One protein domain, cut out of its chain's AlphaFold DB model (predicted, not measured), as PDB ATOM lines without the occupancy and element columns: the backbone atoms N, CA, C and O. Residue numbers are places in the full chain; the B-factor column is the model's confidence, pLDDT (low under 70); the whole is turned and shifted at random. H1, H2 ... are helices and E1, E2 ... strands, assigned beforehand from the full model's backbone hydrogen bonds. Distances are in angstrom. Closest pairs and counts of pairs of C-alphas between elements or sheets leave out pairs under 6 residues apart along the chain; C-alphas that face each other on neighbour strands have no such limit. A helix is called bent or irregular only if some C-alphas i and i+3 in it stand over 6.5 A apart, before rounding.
ATOM      1  N   ARG A  98     -54.649  54.645 -42.982       89.25
ATOM      2  CA  ARG A  98     -55.747  54.156 -42.139       89.25
ATOM      3  C   ARG A  98     -56.604  53.179 -42.915       89.25
ATOM      4  O   ARG A  98     -57.261  53.567 -43.875       89.25
ATOM      5  N   VAL A  99     -56.608  51.910 -42.529       90.62
ATOM      6  CA  VAL A  99     -57.362  50.874 -43.243       90.62
ATOM      7  C   VAL A  99     -58.405  50.244 -42.336       90.62
ATOM      8  O   VAL A  99     -58.081  49.683 -41.296       90.62
ATOM      9  N   ALA A 100     -59.663  50.291 -42.767       90.12
ATOM     10  CA  ALA A 100     -60.749  49.584 -42.108       90.12
ATOM     11  C   ALA A 100     -60.773  48.115 -42.561       90.12
ATOM     12  O   ALA A 100     -60.888  47.826 -43.755       90.12
ATOM     13  N   VAL A 101     -60.710  47.181 -41.615       86.88
ATOM     14  CA  VAL A 101     -60.797  45.740 -41.874       86.88
ATOM     15  C   VAL A 101     -61.943  45.155 -41.060       86.88
ATOM     16  O   VAL A 101     -62.067  45.425 -39.872       86.88
ATOM     17  N   LYS A 102     -62.792  44.336 -41.690       82.81
ATOM     18  CA  LYS A 102     -63.838  43.588 -40.980       82.81
ATOM     19  C   LYS A 102     -63.283  42.253 -40.470       82.81
ATOM     20  O   LYS A 102     -62.897  41.421 -41.297       82.81
ATOM     21  N   THR A 103     -63.278  42.060 -39.154       75.06
ATOM     22  CA  THR A 103     -62.773  40.877 -38.433       75.06
ATOM     23  C   THR A 103     -63.817  40.445 -37.406       75.06
ATOM     24  O   THR A 103     -64.336  41.296 -36.695       75.06
ATOM     25  N   ASP A 104     -64.163  39.158 -37.336       75.00
ATOM     26  CA  ASP A 104     -65.115  38.625 -36.339       75.00
ATOM     27  C   ASP A 104     -66.451  39.395 -36.235       75.00
ATOM     28  O   ASP A 104     -67.062  39.504 -35.179       75.00
ATOM     29  N   GLY A 105     -66.925  39.940 -37.361       79.38
ATOM     30  CA  GLY A 105     -68.174  40.707 -37.441       79.38
ATOM     31  C   GLY A 105     -68.030  42.209 -37.178       79.38
ATOM     32  O   GLY A 105     -68.892  42.967 -37.625       79.38
ATOM     33  N   GLU A 106     -66.922  42.651 -36.588       83.31
ATOM     34  CA  GLU A 106     -66.653  44.050 -36.252       83.31
ATOM     35  C   GLU A 106     -65.692  44.715 -37.244       83.31
ATOM     36  O   GLU A 106     -64.904  44.058 -37.924       83.31
ATOM     37  N   VAL A 107     -65.773  46.042 -37.360       87.44
ATOM     38  CA  VAL A 107     -64.827  46.833 -38.157       87.44
ATOM     39  C   VAL A 107     -63.711  47.317 -37.242       87.44
ATOM     40  O   VAL A 107     -63.953  48.129 -36.353       87.44
ATOM     41  N   GLN A 108     -62.490  46.862 -37.499       87.81
ATOM     42  CA  GLN A 108     -61.283  47.373 -36.865       87.81
ATOM     43  C   GLN A 108     -60.623  48.430 -37.750       87.81
ATOM     44  O   GLN A 108     -60.496  48.249 -38.964       87.81
ATOM     45  N   GLN A 109     -60.188  49.532 -37.141       91.44
ATOM     46  CA  GLN A 109     -59.360  50.537 -37.805       91.44
ATOM     47  C   GLN A 109     -57.890  50.211 -37.559       91.44
ATOM     48  O   GLN A 109     -57.426  50.199 -36.418       91.44
ATOM     49  N   LEU A 110     -57.168  49.935 -38.639       92.62
ATOM     50  CA  LEU A 110     -55.736  49.690 -38.612       92.62
ATOM     51  C   LEU A 110     -54.984  50.947 -39.026       92.62
ATOM     52  O   LEU A 110     -55.380  51.635 -39.968       92.62
ATOM     53  N   PHE A 111     -53.883  51.213 -38.339       92.69
ATOM     54  CA  PHE A 111     -52.948  52.277 -38.657       92.69
ATOM     55  C   PHE A 111     -51.623  51.665 -39.108       92.69
ATOM     56  O   PHE A 111     -50.987  50.927 -38.356       92.69
ATOM     57  N   VAL A 112     -51.243  51.921 -40.357       90.81
ATOM     58  CA  VAL A 112     -50.073  51.327 -41.012       90.81
ATOM     59  C   VAL A 112     -49.046  52.410 -41.269       90.81
ATOM     60  O   VAL A 112     -49.356  53.402 -41.929       90.81
ATOM     61  N   VAL A 113     -47.830  52.232 -40.766       90.12
ATOM     62  CA  VAL A 113     -46.857  53.320 -40.734       90.12
ATOM     63  C   VAL A 113     -45.423  52.842 -40.906       90.12
ATOM     64  O   VAL A 113     -45.017  51.850 -40.305       90.12
ATOM     65  N   ASP A 114     -44.660  53.549 -41.738       86.00
ATOM     66  CA  ASP A 114     -43.217  53.349 -41.864       86.00
ATOM     67  C   ASP A 114     -42.517  54.182 -40.787       86.00
ATOM     68  O   ASP A 114     -42.535  55.414 -40.822       86.00
ATOM     69  N   LEU A 115     -41.956  53.502 -39.786       82.94
ATOM     70  CA  LEU A 115     -41.275  54.158 -38.669       82.94
ATOM     71  C   LEU A 115     -39.827  54.531 -38.999       82.94
ATOM     72  O   LEU A 115     -39.286  55.446 -38.385       82.94
ATOM     73  N   LEU A 116     -39.192  53.810 -39.926       73.88
ATOM     74  CA  LEU A 116     -37.752  53.897 -40.185       73.88
ATOM     75  C   LEU A 116     -37.427  54.508 -41.555       73.88
ATOM     76  O   LEU A 116     -36.262  54.780 -41.834       73.88
ATOM     77  N   GLY A 117     -38.430  54.722 -42.407       71.06
ATOM     78  CA  GLY A 117     -38.263  55.219 -43.773       71.06
ATOM     79  C   GLY A 117     -37.594  54.205 -44.703       71.06
ATOM     80  O   GLY A 117     -36.991  54.600 -45.699       71.06
ATOM     81  N   ILE A 118     -37.637  52.913 -44.362       70.81
ATOM     82  CA  ILE A 118     -36.950  51.845 -45.109       70.81
ATOM     83  C   ILE A 118     -37.911  50.942 -45.890       70.81
ATOM     84  O   ILE A 118     -37.462  49.997 -46.539       70.81
ATOM     85  N   GLY A 119     -39.219  51.222 -45.851       72.88
ATOM     86  CA  GLY A 119     -40.240  50.446 -46.557       72.88
ATOM     87  C   GLY A 119     -40.794  49.239 -45.792       72.88
ATOM     88  O   GLY A 119     -41.587  48.485 -46.364       72.88
ATOM     89  N   ASP A 120     -40.431  49.087 -44.516       84.19
ATOM     90  CA  ASP A 120     -41.060  48.157 -43.578       84.19
ATOM     91  C   ASP A 120     -42.099  48.912 -42.744       84.19
ATOM     92  O   ASP A 120     -41.816  49.943 -42.137       84.19
ATOM     93  N   TYR A 121     -43.318  48.388 -42.700       89.94
ATOM     94  CA  TYR A 121     -44.465  49.061 -42.111       89.94
ATOM     95  C   TYR A 121     -44.907  48.363 -40.830       89.94
ATOM     96  O   TYR A 121     -45.278  47.188 -40.840       89.94
ATOM     97  N   SER A 122     -44.945  49.101 -39.730       92.81
ATOM     98  CA  SER A 122     -45.610  48.670 -38.505       92.81
ATOM     99  C   SER A 122     -47.121  48.817 -38.654       92.81
ATOM    100  O   SER A 122     -47.610  49.832 -39.149       92.81
ATOM    101  N   VAL A 123     -47.869  47.801 -38.222       93.19
ATOM    102  CA  VAL A 123     -49.336  47.810 -38.243       93.19
ATOM    103  C   VAL A 123     -49.860  47.815 -36.819       93.19
ATOM    104  O   VAL A 123     -49.601  46.883 -36.054       93.19
ATOM    105  N   PHE A 124     -50.637  48.836 -36.489       93.81
ATOM    106  CA  PHE A 124     -51.298  49.008 -35.202       93.81
ATOM    107  C   PHE A 124     -52.811  48.898 -35.357       93.81
ATOM    108  O   PHE A 124     -53.356  49.233 -36.409       93.81
ATOM    109  N   ASN A 125     -53.509  48.470 -34.308       92.25
ATOM    110  CA  ASN A 125     -54.957  48.658 -34.220       92.25
ATOM    111  C   ASN A 125     -55.312  50.031 -33.615       92.25
ATOM    112  O   ASN A 125     -54.452  50.779 -33.147       92.25
ATOM    113  N   GLN A 126     -56.606  50.342 -33.571       89.31
ATOM    114  CA  GLN A 126     -57.167  51.559 -32.965       89.31
ATOM    115  C   GLN A 126     -56.862  51.749 -31.467       89.31
ATOM    116  O   GLN A 126     -57.117  52.818 -30.918       89.31
ATOM    117  N   HIS A 127     -56.339  50.721 -30.799       90.94
ATOM    118  CA  HIS A 127     -55.936  50.742 -29.395       90.94
ATOM    119  C   HIS A 127     -54.412  50.820 -29.223       90.94
ATOM    120  O   HIS A 127     -53.929  50.626 -28.106       90.94
ATOM    121  N   PHE A 128     -53.676  51.123 -30.299       92.19
ATOM    122  CA  PHE A 128     -52.214  51.193 -30.363       92.19
ATOM    123  C   PHE A 128     -51.491  49.863 -30.102       92.19
ATOM    124  O   PHE A 128     -50.294  49.845 -29.822       92.19
ATOM    125  N   GLU A 129     -52.175  48.726 -30.212       91.88
ATOM    126  CA  GLU A 129     -51.506  47.427 -30.149       91.88
ATOM    127  C   GLU A 129     -50.829  47.142 -31.485       91.88
ATOM    128  O   GLU A 129     -51.480  47.158 -32.534       91.88
ATOM    129  N   GLN A 130     -49.525  46.870 -31.452       92.38
ATOM    130  CA  GLN A 130     -48.786  46.469 -32.641       92.38
ATOM    131  C   GLN A 130     -49.164  45.032 -33.004       92.38
ATOM    132  O   GLN A 130     -48.839  44.079 -32.297       92.38
ATOM    133  N   LEU A 131     -49.850  44.874 -34.132       91.88
ATOM    134  CA  LEU A 131     -50.295  43.578 -34.633       91.88
ATOM    135  C   LEU A 131     -49.183  42.838 -35.382       91.88
ATOM    136  O   LEU A 131     -49.253  41.618 -35.531       91.88
ATOM    137  N   GLY A 132     -48.175  43.562 -35.872       91.44
ATOM    138  CA  GLY A 132     -47.011  43.010 -36.558       91.44
ATOM    139  C   GLY A 132     -46.386  43.979 -37.555       91.44
ATOM    140  O   GLY A 132     -46.726  45.161 -37.596       91.44
ATOM    141  N   LEU A 133     -45.479  43.443 -38.369       90.75
ATOM    142  CA  LEU A 133     -44.827  44.161 -39.461       90.75
ATOM    143  C   LEU A 133     -45.377  43.687 -40.807       90.75
ATOM    144  O   LEU A 133     -45.690  42.504 -40.974       90.75
ATOM    145  N   MET A 134     -45.457  44.604 -41.761       91.00
ATOM    146  CA  MET A 134     -45.686  44.374 -43.180       91.00
ATOM    147  C   MET A 134     -44.449  44.811 -43.948       91.00
ATOM    148  O   MET A 134     -43.985  45.932 -43.793       91.00
ATOM    149  N   TYR A 135     -43.925  43.939 -44.791       87.56
ATOM    150  CA  TYR A 135     -42.701  44.207 -45.536       87.56
ATOM    151  C   TYR A 135     -42.758  43.513 -46.886       87.56
ATOM    152  O   TYR A 135     -43.524  42.565 -47.089       87.56
ATOM    153  N   ARG A 136     -41.928  43.962 -47.819       82.31
ATOM    154  CA  ARG A 136     -41.737  43.274 -49.095       82.31
ATOM    155  C   ARG A 136     -40.508  42.384 -48.959       82.31
ATOM    156  O   ARG A 136     -39.410  42.920 -48.820       82.31
ATOM    157  N   PRO A 137     -40.643  41.043 -48.982       71.81
ATOM    158  CA  PRO A 137     -39.486  40.164 -48.958       71.81
ATOM    159  C   PRO A 137     -38.643  40.486 -50.179       71.81
ATOM    160  O   PRO A 137     -39.058  40.240 -51.316       71.81
ATOM    161  N   VAL A 138     -37.471  41.071 -49.968       63.62
ATOM    162  CA  VAL A 138     -36.600  41.312 -51.100       63.62
ATOM    163  C   VAL A 138     -36.090  39.953 -51.559       63.62
ATOM    164  O   VAL A 138     -35.459  39.225 -50.793       63.62
ATOM    165  N   ARG A 139     -36.333  39.593 -52.824       51.03
ATOM    166  CA  ARG A 139     -35.429  38.663 -53.506       51.03
ATOM    167  C   ARG A 139     -34.115  39.427 -53.655       51.03
ATOM    168  O   ARG A 139     -33.985  40.187 -54.602       51.03
ATOM    169  N   THR A 140     -33.269  39.339 -52.630       34.78
ATOM    170  CA  THR A 140     -31.911  39.886 -52.481       34.78
ATOM    171  C   THR A 140     -31.569  41.039 -53.437       34.78
ATOM    172  O   THR A 140     -31.228  40.775 -54.593       34.78
ATOM    173  N   PRO A 141     -31.572  42.313 -53.007       41.00
ATOM    174  CA  PRO A 141     -30.886  43.331 -53.777       41.00
ATOM    175  C   PRO A 141     -29.389  43.189 -53.473       41.00
ATOM    176  O   PRO A 141     -28.987  42.944 -52.331       41.00
ATOM    177  N   ALA A 142     -28.539  43.332 -54.486       38.62
ATOM    178  CA  ALA A 142     -27.127  43.568 -54.229       38.62
ATOM    179  C   ALA A 142     -26.999  44.784 -53.291       38.62
ATOM    180  O   ALA A 142     -27.748  45.756 -53.418       38.62
ATOM    181  N   ILE A 143     -26.094  44.681 -52.318       37.41
ATOM    182  CA  ILE A 143     -25.767  45.711 -51.325       37.41
ATOM    183  C   ILE A 143     -25.787  47.104 -51.985       37.41
ATOM    184  O   ILE A 143     -25.036  47.337 -52.929       37.41
ATOM    185  N   GLY A 144     -26.639  48.016 -51.498       43.72
ATOM    186  CA  GLY A 144     -26.608  49.435 -51.890       43.72
ATOM    187  C   GLY A 144     -27.845  50.022 -52.583       43.72
ATOM    188  O   GLY A 144     -27.777  51.167 -53.015       43.72
ATOM    189  N   GLN A 145     -28.975  49.314 -52.679       39.69
ATOM    190  CA  GLN A 145     -30.215  49.881 -53.239       39.69
ATOM    191  C   GLN A 145     -31.411  49.718 -52.291       39.69
ATOM    192  O   GLN A 145     -32.303  48.903 -52.524       39.69
ATOM    193  N   TYR A 146     -31.449  50.522 -51.226       44.22
ATOM    194  CA  TYR A 146     -32.715  50.839 -50.561       44.22
ATOM    195  C   TYR A 146     -33.509  51.717 -51.533       44.22
ATOM    196  O   TYR A 146     -33.119  52.848 -51.817       44.22
ATOM    197  N   ARG A 147     -34.552  51.156 -52.155       47.28
ATOM    198  CA  ARG A 147     -35.349  51.872 -53.158       47.28
ATOM    199  C   ARG A 147     -36.100  53.022 -52.486       47.28
ATOM    200  O   ARG A 147     -37.056  52.789 -51.761       47.28
ATOM    201  N   MET A 148     -35.673  54.239 -52.804       40.97
ATOM    202  CA  MET A 148     -36.317  55.517 -52.477       40.97
ATOM    203  C   MET A 148     -37.460  55.882 -53.450       40.97
ATOM    204  O   MET A 148     -37.879  57.034 -53.501       40.97
ATOM    205  N   ASP A 149     -37.980  54.929 -54.229       41.00
ATOM    206  CA  ASP A 149     -39.022  55.205 -55.223       41.00
ATOM    207  C   ASP A 149     -40.418  54.857 -54.683       41.00
ATOM    208  O   ASP A 149     -40.807  53.691 -54.663       41.00
ATOM    209  N   LEU A 150     -41.117  55.909 -54.236       46.91
ATOM    210  CA  LEU A 150     -42.537  56.280 -54.411       46.91
ATOM    211  C   LEU A 150     -43.687  55.211 -54.353       46.91
ATOM    212  O   LEU A 150     -43.528  54.039 -54.681       46.91
ATOM    213  N   PRO A 151     -44.920  55.627 -53.972       50.06
ATOM    214  CA  PRO A 151     -46.005  54.802 -53.403       50.06
ATOM    215  C   PRO A 151     -46.650  53.690 -54.263       50.06
ATOM    216  O   PRO A 151     -47.585  53.028 -53.810       50.06
ATOM    217  N   THR A 152     -46.189  53.424 -55.485       52.03
ATOM    218  CA  THR A 152     -46.846  52.510 -56.448       52.03
ATOM    219  C   THR A 152     -46.820  51.025 -56.056       52.03
ATOM    220  O   THR A 152     -47.512  50.210 -56.673       52.03
ATOM    221  N   SER A 153     -46.076  50.645 -55.012       65.88
ATOM    222  CA  SER A 153     -45.893  49.239 -54.617       65.88
ATOM    223  C   SER A 153     -47.071  48.578 -53.885       65.88
ATOM    224  O   SER A 153     -47.093  47.352 -53.766       65.88
ATOM    225  N   PHE A 154     -48.063  49.346 -53.426       77.31
ATOM    226  CA  PHE A 154     -49.255  48.801 -52.758       77.31
ATOM    227  C   PHE A 154     -50.328  48.287 -53.734       77.31
ATOM    228  O   PHE A 154     -51.352  47.761 -53.312       77.31
ATOM    229  N   SER A 155     -50.112  48.408 -55.044       71.19
ATOM    230  CA  SER A 155     -51.045  47.917 -56.068       71.19
ATOM    231  C   SER A 155     -51.099  46.386 -56.179       71.19
ATOM    232  O   SER A 155     -52.122  45.845 -56.598       71.19
ATOM    233  N   ASP A 156     -50.043  45.681 -55.759       77.56
ATOM    234  CA  ASP A 156     -49.949  44.221 -55.830       77.56
ATOM    235  C   ASP A 156     -49.676  43.606 -54.450       77.56
ATOM    236  O   ASP A 156     -48.552  43.609 -53.939       77.56
ATOM    237  N   ALA A 157     -50.730  43.039 -53.858       78.31
ATOM    238  CA  ALA A 157     -50.681  42.353 -52.570       78.31
ATOM    239  C   ALA A 157     -49.783  41.104 -52.561       78.31
ATOM    240  O   ALA A 157     -49.319  40.713 -51.491       78.31
ATOM    241  N   GLY A 158     -49.499  40.494 -53.718       79.38
ATOM    242  CA  GLY A 158     -48.681  39.285 -53.821       79.38
ATOM    243  C   GLY A 158     -47.206  39.493 -53.467       79.38
ATOM    244  O   GLY A 158     -46.517  38.532 -53.126       79.38
ATOM    245  N   TYR A 159     -46.716  40.737 -53.497       82.31
ATOM    246  CA  TYR A 159     -45.339  41.078 -53.118       82.31
ATOM    247  C   TYR A 159     -45.152  41.408 -51.640       82.31
ATOM    248  O   TYR A 159     -44.025  41.680 -51.217       82.31
ATOM    249  N   TRP A 160     -46.230  41.411 -50.861       87.25
ATOM    250  CA  TRP A 160     -46.186  41.746 -49.449       87.25
ATOM    251  C   TRP A 160     -46.182  40.487 -48.592       87.25
ATOM    252  O   TRP A 160     -46.844  39.493 -48.879       87.25
ATOM    253  N   ALA A 161     -45.439  40.554 -47.498       89.75
ATOM    254  CA  ALA A 161     -45.441  39.574 -46.433       89.75
ATOM    255  C   ALA A 161     -45.705  40.265 -45.096       89.75
ATOM    256  O   ALA A 161     -45.663  41.489 -44.973       89.75
ATOM    257  N   THR A 162     -45.975  39.453 -44.081       91.81
ATOM    258  CA  THR A 162     -46.110  39.927 -42.709       91.81
ATOM    259  C   THR A 162     -45.419  38.984 -41.740       91.81
ATOM    260  O   THR A 162     -45.428  37.766 -41.933       91.81
ATOM    261  N   SER A 163     -44.848  39.551 -40.676       89.00
ATOM    262  CA  SER A 163     -44.267  38.787 -39.570       89.00
ATOM    263  C   SER A 163     -45.328  38.145 -38.668       89.00
ATOM    264  O   SER A 163     -45.004  37.287 -37.849       89.00
ATOM    265  N   SER A 164     -46.600  38.537 -38.807       90.69
ATOM    266  CA  SER A 164     -47.663  38.185 -37.870       90.69
ATOM    267  C   SER A 164     -48.694  37.230 -38.457       90.69
ATOM    268  O   SER A 164     -49.299  37.474 -39.504       90.69
ATOM    269  N   LYS A 165     -48.982  36.159 -37.709       89.50
ATOM    270  CA  LYS A 165     -50.100  35.253 -38.013       89.50
ATOM    271  C   LYS A 165     -51.455  35.962 -37.935       89.50
ATOM    272  O   LYS A 165     -52.361  35.559 -38.654       89.50
ATOM    273  N   VAL A 166     -51.573  37.007 -37.109       89.00
ATOM    274  CA  VAL A 166     -52.804  37.801 -36.948       89.00
ATOM    275  C   VAL A 166     -53.084  38.622 -38.204       89.00
ATOM    276  O   VAL A 166     -54.223  38.691 -38.650       89.00
ATOM    277  N   LEU A 167     -52.047  39.201 -38.814       90.12
ATOM    278  CA  LEU A 167     -52.190  40.041 -40.008       90.12
ATOM    279  C   LEU A 167     -52.333  39.236 -41.302       90.12
ATOM    280  O   LEU A 167     -52.923  39.725 -42.264       90.12
ATOM    281  N   LYS A 168     -51.816  38.003 -41.340       91.38
ATOM    282  CA  LYS A 168     -51.777  37.172 -42.553       91.38
ATOM    283  C   LYS A 168     -53.131  37.050 -43.285       91.38
ATOM    284  O   LYS A 168     -53.123  37.203 -44.504       91.38
ATOM    285  N   PRO A 169     -54.282  36.835 -42.615       91.31
ATOM    286  CA  PRO A 169     -55.586  36.758 -43.285       91.31
ATOM    287  C   PRO A 169     -56.076  38.093 -43.869       91.31
ATOM    288  O   PRO A 169     -56.971  38.108 -44.711       91.31
ATOM    289  N   TYR A 170     -55.518  39.217 -43.414       91.62
ATOM    290  CA  TYR A 170     -55.984  40.566 -43.740       91.62
ATOM    291  C   TYR A 170     -55.030  41.336 -44.649       91.62
ATOM    292  O   TYR A 170     -55.406  42.390 -45.156       91.62
ATOM    293  N   LEU A 171     -53.832  40.804 -44.895       91.00
ATOM    294  CA  LEU A 171     -52.760  41.468 -45.633       91.00
ATOM    295  C   LEU A 171     -53.221  42.039 -46.980       91.00
ATOM    296  O   LEU A 171     -52.977  43.207 -47.267       91.00
ATOM    297  N   GLU A 172     -53.957  41.259 -47.775       90.88
ATOM    298  CA  GLU A 172     -54.473  41.711 -49.072       90.88
ATOM    299  C   GLU A 172     -55.424  42.910 -48.938       90.88
ATOM    300  O   GLU A 172     -55.332  43.870 -49.704       90.88
ATOM    301  N   LYS A 173     -56.320  42.885 -47.942       91.00
ATOM    302  CA  LYS A 173     -57.248  43.994 -47.673       91.00
ATOM    303  C   LYS A 173     -56.499  45.240 -47.217       91.00
ATOM    304  O   LYS A 173     -56.846  46.335 -47.648       91.00
ATOM    305  N   ILE A 174     -55.476  45.065 -46.379       91.69
ATOM    306  CA  ILE A 174     -54.635  46.164 -45.902       91.69
ATOM    307  C   ILE A 174     -53.938  46.831 -47.088       91.69
ATOM    308  O   ILE A 174     -54.119  48.026 -47.306       91.69
ATOM    309  N   VAL A 175     -53.231  46.051 -47.909       90.44
ATOM    310  CA  VAL A 175     -52.496  46.548 -49.081       90.44
ATOM    311  C   VAL A 175     -53.423  47.271 -50.067       90.44
ATOM    312  O   VAL A 175     -53.150  48.410 -50.445       90.44
ATOM    313  N   LYS A 176     -54.575  46.678 -50.408       89.00
ATOM    314  CA  LYS A 176     -55.576  47.317 -51.282       89.00
ATOM    315  C   LYS A 176     -56.152  48.604 -50.682       89.00
ATOM    316  O   LYS A 176     -56.372  49.571 -51.408       89.00
ATOM    317  N   GLY A 177     -56.388  48.632 -49.371       89.19
ATOM    318  CA  GLY A 177     -56.874  49.817 -48.663       89.19
ATOM    319  C   GLY A 177     -55.873  50.974 -48.675       89.19
ATOM    320  O   GLY A 177     -56.282  52.131 -48.785       89.19
ATOM    321  N   ILE A 178     -54.575  50.668 -48.607       89.19
ATOM    322  CA  ILE A 178     -53.493  51.651 -48.748       89.19
ATOM    323  C   ILE A 178     -53.432  52.171 -50.187       89.19
ATOM    324  O   ILE A 178     -53.462  53.380 -50.399       89.19
ATOM    325  N   ALA A 179     -53.439  51.282 -51.185       87.75
ATOM    326  CA  ALA A 179     -53.432  51.680 -52.596       87.75
ATOM    327  C   ALA A 179     -54.608  52.601 -52.958       87.75
ATOM    328  O   ALA A 179     -54.436  53.590 -53.665       87.75
ATOM    329  N   ALA A 180     -55.802  52.316 -52.433       86.50
ATOM    330  CA  ALA A 180     -56.977  53.154 -52.648       86.50
ATOM    331  C   ALA A 180     -56.858  54.545 -51.999       86.50
ATOM    332  O   ALA A 180     -57.398  55.511 -52.530       86.50
ATOM    333  N   GLN A 181     -56.176  54.670 -50.854       85.88
ATOM    334  CA  GLN A 181     -55.878  55.976 -50.251       85.88
ATOM    335  C   GLN A 181     -54.904  56.768 -51.111       85.88
ATOM    336  O   GLN A 181     -55.213  57.893 -51.479       85.88
ATOM    337  N   LEU A 182     -53.807  56.137 -51.522       83.31
ATOM    338  CA  LEU A 182     -52.801  56.764 -52.375       83.31
ATOM    339  C   LEU A 182     -53.392  57.294 -53.683       83.31
ATOM    340  O   LEU A 182     -53.105  58.424 -54.052       83.31
ATOM    341  N   ASN A 183     -54.271  56.528 -54.335       81.19
ATOM    342  CA  ASN A 183     -54.946  56.972 -55.558       81.19
ATOM    343  C   ASN A 183     -55.879  58.176 -55.341       81.19
ATOM    344  O   ASN A 183     -56.083  58.961 -56.262       81.19
ATOM    345  N   ARG A 184     -56.471  58.319 -54.147       78.94
ATOM    346  CA  ARG A 184     -57.289  59.496 -53.805       78.94
ATOM    347  C   ARG A 184     -56.421  60.722 -53.544       78.94
ATOM    348  O   ARG A 184     -56.800  61.816 -53.943       78.94
ATOM    349  N   ASP A 185     -55.268  60.528 -52.913       69.44
ATOM    350  CA  ASP A 185     -54.356  61.613 -52.557       69.44
ATOM    351  C   ASP A 185     -53.583  62.154 -53.772       69.44
ATOM    352  O   ASP A 185     -53.218  63.328 -53.793       69.44
ATOM    353  N   THR A 186     -53.353  61.332 -54.804       61.69
ATOM    354  CA  THR A 186     -52.645  61.736 -56.032       61.69
ATOM    355  C   THR A 186     -53.542  62.297 -57.137       61.69
ATOM    356  O   THR A 186     -53.011  62.754 -58.147       61.69
ATOM    357  N   GLY A 187     -54.866  62.316 -56.953       52.25
ATOM    358  CA  GLY A 187     -55.810  62.878 -57.918       52.25
ATOM    359  C   GLY A 187     -55.888  62.085 -59.224       52.25
ATOM    360  O   GLY A 187     -55.308  62.480 -60.236       52.25
TER     361      GLY A 187
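This is residues 98 to 187 of the 188 residues of an uncharacterized protein of Pedobacter xixiisoli (UniProt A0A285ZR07). A strongly twisted sheet of four strands, curled like part of a barrel, has the helix H2 slanting over one face, mainly at edge strand E1, while the short helix H1 packs on H2 and is not on the sheet. Residues 139 to 145 stick out as a loop. The printed part has 90 residues, with E1, E2, E3, E4, H1 and H2 in that order along it; the sheet's order is E1 - E2 - E3 - E4, all antiparallel, and the class is mixed. The whole is compact, with a radius of gyration of the C-alphas of 13.4 A, and spans 44 by 33 by 22 A.

E1, residues 98 to 103, and E2, residues 106 to 114, form a hairpin, with N 101 and O 108 2.9 A apart. E3, residues 121 to 125, follows E2 in a second hairpin, with N 111 and O 124 at 2.8 A. E4, residues 130 to 135, closes the meander, each strand the antiparallel neighbour of the one before, with N 134 and O 121 at 2.7 A. H2, residues 171 to 185, is on the sheet at a height of 9.5 A, over E1 and slantwise to it at 35 degrees on the local plane; their closest C-alphas, of Val 99 and Gly 177, are 5.5 A apart. H1, residues 151 to 155, touches H2, the closest C-alphas being those of Phe 154 and Ala 179, 5.1 A. Every O i to N i+4 pair of H2 is within hydrogen-bond range; in H1 0 of 1 is, and 0 of 2 O i to N i+3 pairs.

E1 begins at C-alpha 98, (-55.747, 54.156, -42.139), and is 15.5 A long; E2 is 25.8 A, E3 13.1 A and E4 14.4 A. H1, 8.9 A, is only just irregular: C-alphas 151 and 154 are 6.9 A apart. H2, 21.4 A, ends at C-alpha 185, (-54.356, 61.613, -52.557).

The two C-alphas farthest apart, of Gly 105 and Ile 143, are 44.9 A from each other. The printed part has no cut, and the links E4 to H1 and H1 to H2 are long. pLDDT is under 70 in residues 138 to 153 and 185 to 187.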